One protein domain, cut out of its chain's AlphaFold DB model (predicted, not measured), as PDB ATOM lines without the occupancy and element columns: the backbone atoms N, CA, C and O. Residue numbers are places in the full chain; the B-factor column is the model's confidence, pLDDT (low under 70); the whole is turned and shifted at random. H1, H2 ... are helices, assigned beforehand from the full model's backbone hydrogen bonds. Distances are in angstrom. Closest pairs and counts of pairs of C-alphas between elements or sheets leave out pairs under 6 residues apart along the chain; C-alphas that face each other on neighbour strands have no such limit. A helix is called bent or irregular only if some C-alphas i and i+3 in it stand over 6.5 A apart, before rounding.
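AT A GLANCE: This is residues 174 to 222 of the 276 residues of an uncharacterized protein of Actinidia rufa (UniProt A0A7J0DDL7). The model is one long helix, H1, with a small hook at its far end: residues 211 to 218 turn there and fold back, and the four-residue helix H2 ends the hook, without reaching H1. H1 makes the length of this rod, whose C-alphas span 57 by 17 by 9 A along their three main axes. The printed part has 49 residues with two named helices, H1 then H2 along the chain, and no named strand; the class is all helix. The whole is extended, with a radius of gyration of the C-alphas of 18.4 A.

IN THESE COORDINATES: H1 covers residues 174 to 210, from C-alpha 174 at (11.879, -74.699, 10.331) to C-alpha 210 at (14.123, -20.609, 11.627), 54.2 A from first to last C-alpha; y rises along it while x and z differ little between its ends. H2 covers residues 219 to 222, 5.2 A from first to last C-alpha, and ends with C-alpha 222 at (13.957, -30.889, 26.279).

HOW THE PARTS SIT: H1 is not bent. Residues 174 to 203, which belong to H1, stand free, and so do residues 209 to 214. A short link of 8 residues joins H1 to H2. H1 and H2 are apart, with no C-alpha of the one within 8 A of the other. In H1 every O i to N i+4 pair is within hydrogen-bond range; H2 is too short for such a pair, and its one O i to N i+3 pair is within range.

THE WHOLE: The two C-alphas farthest apart are those of Val 174 and Glu 212, at 57.5 A, while the C-alphas of Val 174 and Ala 222 are 46.7 A apart. The printed part has no cut and no long link. The mean pLDDT of the printed part is 89.0, with 93 for H1 and 71 for H2; one printed residue, Trp 220, is under 70.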
ATOM      1  N   VAL A 174      12.824 -75.812  10.501       95.50
ATOM      2  CA  VAL A 174      11.879 -74.699  10.331       95.50
ATOM      3  C   VAL A 174      11.990 -73.718  11.498       95.50
ATOM      4  O   VAL A 174      12.050 -72.514  11.268       95.50
ATOM      5  N   THR A 175      12.099 -74.209  12.734       93.88
ATOM      6  CA  THR A 175      12.269 -73.345  13.911       93.88
ATOM      7  C   THR A 175      13.569 -72.539  13.862       93.88
ATOM      8  O   THR A 175      13.549 -71.349  14.158       93.88
ATOM      9  N   ILE A 176      14.688 -73.149  13.452       95.44
ATOM     10  CA  ILE A 176      15.975 -72.443  13.323       95.44
ATOM     11  C   ILE A 176      15.898 -71.360  12.241       95.44
ATOM     12  O   ILE A 176      16.337 -70.237  12.473       95.44
ATOM     13  N   LEU A 177      15.312 -71.669  11.080       96.62
ATOM     14  CA  LEU A 177      15.150 -70.688  10.003       96.62
ATOM     15  C   LEU A 177      14.275 -69.509  10.440       96.62
ATOM     16  O   LEU A 177      14.667 -68.363  10.245       96.62
ATOM     17  N   ALA A 178      13.151 -69.782  11.105       94.88
ATOM     18  CA  ALA A 178      12.276 -68.739  11.633       94.88
ATOM     19  C   ALA A 178      12.988 -67.843  12.662       94.88
ATOM     20  O   ALA A 178      12.745 -66.638  12.709       94.88
ATOM     21  N   HIS A 179      13.887 -68.409  13.474       94.94
ATOM     22  CA  HIS A 179      14.671 -67.635  14.433       94.94
ATOM     23  C   HIS A 179      15.662 -66.691  13.741       94.94
ATOM     24  O   HIS A 179      15.689 -65.505  14.057       94.94
ATOM     25  N   ILE A 180      16.399 -67.187  12.742       96.19
ATOM     26  CA  ILE A 180      17.344 -66.377  11.958       96.19
ATOM     27  C   ILE A 180      16.613 -65.236  11.236       96.19
ATOM     28  O   ILE A 180      17.067 -64.093  11.248       96.19
ATOM     29  N   GLU A 181      15.457 -65.520  10.630       96.19
ATOM     30  CA  GLU A 181      14.641 -64.493   9.970       96.19
ATOM     31  C   GLU A 181      14.165 -63.414  10.955       96.19
ATOM     32  O   GLU A 181      14.186 -62.224  10.626       96.19
ATOM     33  N   ALA A 182      13.788 -63.805  12.176       94.38
ATOM     34  CA  ALA A 182      13.384 -62.867  13.220       94.38
ATOM     35  C   ALA A 182      14.543 -61.969  13.689       94.38
ATOM     36  O   ALA A 182      14.338 -60.770  13.884       94.38
ATOM     37  N   GLU A 183      15.757 -62.511  13.830       95.38
ATOM     38  CA  GLU A 183      16.944 -61.729  14.202       95.38
ATOM     39  C   GLU A 183      17.296 -60.684  13.137       95.38
ATOM     40  O   GLU A 183      17.492 -59.510  13.458       95.38
ATOM     41  N   VAL A 184      17.279 -61.075  11.859       97.19
ATOM     42  CA  VAL A 184      17.525 -60.152  10.740       97.19
ATOM     43  C   VAL A 184      16.463 -59.048  10.696       97.19
ATOM     44  O   VAL A 184      16.793 -57.873  10.512       97.19
ATOM     45  N   ALA A 185      15.188 -59.389  10.900       95.75
ATOM     46  CA  ALA A 185      14.111 -58.403  10.953       95.75
ATOM     47  C   ALA A 185      14.275 -57.426  12.132       95.75
ATOM     48  O   ALA A 185      14.036 -56.223  11.987       95.75
ATOM     49  N   PHE A 186      14.722 -57.916  13.291       95.19
ATOM     50  CA  PHE A 186      14.974 -57.085  14.465       95.19
ATOM     51  C   PHE A 186      16.138 -56.110  14.245       95.19
ATOM     52  O   PHE A 186      16.037 -54.930  14.592       95.19
ATOM     53  N   GLU A 187      17.221 -56.557  13.609       95.06
ATOM     54  CA  GLU A 187      18.348 -55.694  13.253       95.06
ATOM     55  C   GLU A 187      17.930 -54.589  12.269       95.06
ATOM     56  O   GLU A 187      18.260 -53.413  12.460       95.06
ATOM     57  N   GLN A 188      17.118 -54.930  11.263       97.00
ATOM     58  CA  GLN A 188      16.562 -53.956  10.322       97.00
ATOM     59  C   GLN A 188      15.667 -52.918  11.013       97.00
ATOM     60  O   GLN A 188      15.767 -51.725  10.714       97.00
ATOM     61  N   LEU A 189      14.827 -53.341  11.963       96.56
ATOM     62  CA  LEU A 189      13.985 -52.431  12.739       96.56
ATOM     63  C   LEU A 189      14.825 -51.468  13.590       96.56
ATOM     64  O   LEU A 189      14.548 -50.267  13.613       96.56
ATOM     65  N   ASN A 190      15.873 -51.969  14.247       95.50
ATOM     66  CA  ASN A 190      16.787 -51.135  15.029       95.50
ATOM     67  C   ASN A 190      17.501 -50.101  14.154       95.50
ATOM     68  O   ASN A 190      17.597 -48.933  14.536       95.50
ATOM     69  N   LYS A 191      17.940 -50.498  12.956       97.06
ATOM     70  CA  LYS A 191      18.527 -49.577  11.980       97.06
ATOM     71  C   LYS A 191      17.535 -48.483  11.568       97.06
ATOM     72  O   LYS A 191      17.865 -47.300  11.645       97.06
ATOM     73  N   ALA A 192      16.304 -48.852  11.215       95.94
ATOM     74  CA  ALA A 192      15.261 -47.893  10.847       95.94
ATOM     75  C   ALA A 192      14.923 -46.922  11.996       95.94
ATOM     76  O   ALA A 192      14.702 -45.729  11.773       95.94
ATOM     77  N   LEU A 193      14.928 -47.401  13.245       95.94
ATOM     78  CA  LEU A 193      14.701 -46.568  14.427       95.94
ATOM     79  C   LEU A 193      15.826 -45.541  14.637       95.94
ATOM     80  O   LEU A 193      15.557 -44.382  14.974       95.94
ATOM     81  N   GLN A 194      17.081 -45.933  14.408       94.75
ATOM     82  CA  GLN A 194      18.222 -45.015  14.461       94.75
ATOM     83  C   GLN A 194      18.146 -43.950  13.361       94.75
ATOM     84  O   GLN A 194      18.318 -42.762  13.647       94.75
ATOM     85  N   GLU A 195      17.820 -44.341  12.128       95.25
ATOM     86  CA  GLU A 195      17.634 -43.413  11.006       95.25
ATOM     87  C   GLU A 195      16.497 -42.417  11.275       95.25
ATOM     88  O   GLU A 195      16.670 -41.210  11.092       95.25
ATOM     89  N   ASN A 196      15.363 -42.883  11.812       93.81
ATOM     90  CA  ASN A 196      14.248 -42.015  12.198       93.81
ATOM     91  C   ASN A 196      14.658 -41.023  13.300       93.81
ATOM     92  O   ASN A 196      14.340 -39.835  13.235       93.81
ATOM     93  N   THR A 197      15.445 -41.482  14.276       93.12
ATOM     94  CA  THR A 197      15.985 -40.624  15.339       93.12
ATOM     95  C   THR A 197      16.898 -39.534  14.773       93.12
ATOM     96  O   THR A 197      16.819 -38.378  15.199       93.12
ATOM     97  N   MET A 198      17.736 -39.862  13.786       91.38
ATOM     98  CA  MET A 198      18.585 -38.885  13.098       91.38
ATOM     99  C   MET A 198      17.761 -37.887  12.284       91.38
ATOM    100  O   MET A 198      17.968 -36.680  12.415       91.38
ATOM    101  N   LEU A 199      16.775 -38.357  11.515       93.69
ATOM    102  CA  LEU A 199      15.868 -37.496  10.751       93.69
ATOM    103  C   LEU A 199      15.110 -36.526  11.660       93.69
ATOM    104  O   LEU A 199      15.025 -35.336  11.365       93.69
ATOM    105  N   LYS A 200      14.630 -37.002  12.812       90.19
ATOM    106  CA  LYS A 200      13.951 -36.167  13.805       90.19
ATOM    107  C   LYS A 200      14.873 -35.069  14.348       90.19
ATOM    108  O   LYS A 200      14.449 -33.922  14.472       90.19
ATOM    109  N   LYS A 201      16.150 -35.379  14.611       87.69
ATOM    110  CA  LYS A 201      17.156 -34.381  15.024       87.69
ATOM    111  C   LYS A 201      17.415 -33.333  13.938       87.69
ATOM    112  O   LYS A 201      17.538 -32.154  14.266       87.69
ATOM    113  N   VAL A 202      17.485 -33.741  12.670       91.88
ATOM    114  CA  VAL A 202      17.650 -32.817  11.533       91.88
ATOM    115  C   VAL A 202      16.427 -31.908  11.398       91.88
ATOM    116  O   VAL A 202      16.581 -30.689  11.380       91.88
ATOM    117  N   ALA A 203      15.217 -32.475  11.418       90.25
ATOM    118  CA  ALA A 203      13.974 -31.715  11.308       90.25
ATOM    119  C   ALA A 203      13.824 -30.678  12.432       90.25
ATOM    120  O   ALA A 203      13.503 -29.519  12.172       90.25
ATOM    121  N   TYR A 204      14.115 -31.050  13.685       86.56
ATOM    122  CA  TYR A 204      14.092 -30.079  14.779       86.56
ATOM    123  C   TYR A 204      15.152 -28.998  14.613       86.56
ATOM    124  O   TYR A 204      14.850 -27.827  14.835       86.56
ATOM    125  N   ARG A 205      16.368 -29.354  14.183       84.75
ATOM    126  CA  ARG A 205      17.428 -28.369  13.949       84.75
ATOM    127  C   ARG A 205      16.990 -27.295  12.954       84.75
ATOM    128  O   ARG A 205      17.204 -26.118  13.227       84.75
ATOM    129  N   GLU A 206      16.351 -27.677  11.852       89.12
ATOM    130  CA  GLU A 206      15.837 -26.719  10.866       89.12
ATOM    131  C   GLU A 206      14.737 -25.814  11.436       89.12
ATOM    132  O   GLU A 206      14.726 -24.610  11.173       89.12
ATOM    133  N   VAL A 207      13.822 -26.367  12.238       87.25
ATOM    134  CA  VAL A 207      12.761 -25.585  12.893       87.25
ATOM    135  C   VAL A 207      13.358 -24.563  13.862       87.25
ATOM    136  O   VAL A 207      12.970 -23.399  13.829       87.25
ATOM    137  N   PHE A 208      14.334 -24.958  14.680       80.56
ATOM    138  CA  PHE A 208      14.972 -24.050  15.637       80.56
ATOM    139  C   PHE A 208      15.860 -22.997  14.973       80.56
ATOM    140  O   PHE A 208      15.893 -21.860  15.437       80.56
ATOM    141  N   GLN A 209      16.526 -23.325  13.862       85.19
ATOM    142  CA  GLN A 209      17.263 -22.330  13.076       85.19
ATOM    143  C   GLN A 209      16.338 -21.232  12.536       85.19
ATOM    144  O   GLN A 209      16.698 -20.060  12.582       85.19
ATOM    145  N   LYS A 210      15.127 -21.587  12.087       89.38
ATOM    146  CA  LYS A 210      14.123 -20.609  11.627       89.38
ATOM    147  C   LYS A 210      13.571 -19.728  12.746       89.38
ATOM    148  O   LYS A 210      13.057 -18.653  12.462       89.38
ATOM    149  N   LEU A 211      13.646 -20.184  13.995       87.50
ATOM    150  CA  LEU A 211      13.159 -19.450  15.163       87.50
ATOM    151  C   LEU A 211      14.215 -18.514  15.770       87.50
ATOM    152  O   LEU A 211      13.925 -17.887  16.786       87.50
ATOM    153  N   GLU A 212      15.423 -18.437  15.193       90.56
ATOM    154  CA  GLU A 212      16.559 -17.641  15.704       90.56
ATOM    155  C   GLU A 212      16.875 -17.899  17.191       90.56
ATOM    156  O   GLU A 212      17.514 -17.094  17.869       90.56
ATOM    157  N   THR A 213      16.442 -19.043  17.729       77.75
ATOM    158  CA  THR A 213      16.694 -19.388  19.125       77.75
ATOM    159  C   THR A 213      18.170 -19.747  19.297       77.75
ATOM    160  O   THR A 213      18.651 -20.632  18.581       77.75
ATOM    161  N   PRO A 214      18.896 -19.113  20.237       79.00
ATOM    162  CA  PRO A 214      20.303 -19.412  20.468       79.00
ATOM    163  C   PRO A 214      20.511 -20.893  20.814       79.00
ATOM    164  O   PRO A 214      19.661 -21.527  21.444       79.00
ATOM    165  N   LEU A 215      21.650 -21.450  20.394       72.25
ATOM    166  CA  LEU A 215      21.982 -22.872  20.571       72.25
ATOM    167  C   LEU A 215      22.014 -23.300  22.050       72.25
ATOM    168  O   LEU A 215      21.754 -24.454  22.364       72.25
ATOM    169  N   ASP A 216      22.255 -22.346  22.950       76.44
ATOM    170  CA  ASP A 216      22.304 -22.556  24.399       76.44
ATOM    171  C   ASP A 216      20.922 -22.455  25.073       76.44
ATOM    172  O   ASP A 216      20.812 -22.449  26.300       76.44
ATOM    173  N   HIS A 217      19.839 -22.337  24.294       76.44
ATOM    174  CA  HIS A 217      18.502 -22.217  24.860       76.44
ATOM    175  C   HIS A 217      18.098 -23.530  25.564       76.44
ATOM    176  O   HIS A 217      18.133 -24.590  24.939       76.44
ATOM    177  N   PRO A 218      17.625 -23.498  26.825       77.44
ATOM    178  CA  PRO A 218      17.303 -24.701  27.606       77.44
ATOM    179  C   PRO A 218      16.242 -25.609  26.959       77.44
ATOM    180  O   PRO A 218      16.151 -26.791  27.288       77.44
ATOM    181  N   ALA A 219      15.475 -25.089  25.996       75.75
ATOM    182  CA  ALA A 219      14.554 -25.883  25.180       75.75
ATOM    183  C   ALA A 219      15.255 -26.964  24.329       75.75
ATOM    184  O   ALA A 219      14.632 -27.983  24.037       75.75
ATOM    185  N   TRP A 220      16.538 -26.801  23.979       67.25
ATOM    186  CA  TRP A 220      17.303 -27.819  23.245       67.25
ATOM    187  C   TRP A 220      17.442 -29.125  24.035       67.25
ATOM    188  O   TRP A 220      17.268 -30.205  23.468       67.25
ATOM    189  N   ASN A 221      17.634 -29.031  25.355       70.75
ATOM    190  CA  ASN A 221      17.743 -30.195  26.240       70.75
ATOM    191  C   ASN A 221      16.411 -30.938  26.423       70.75
ATOM    192  O   ASN A 221      16.409 -32.119  26.756       70.75
ATOM    193  N   ALA A 222      15.278 -30.267  26.194       70.44
ATOM    194  CA  ALA A 222      13.957 -30.889  26.279       70.44
ATOM    195  C   ALA A 222      13.587 -31.673  25.006       70.44
ATOM    196  O   ALA A 222      12.828 -32.637  25.076       70.44
TER     197      ALA A 222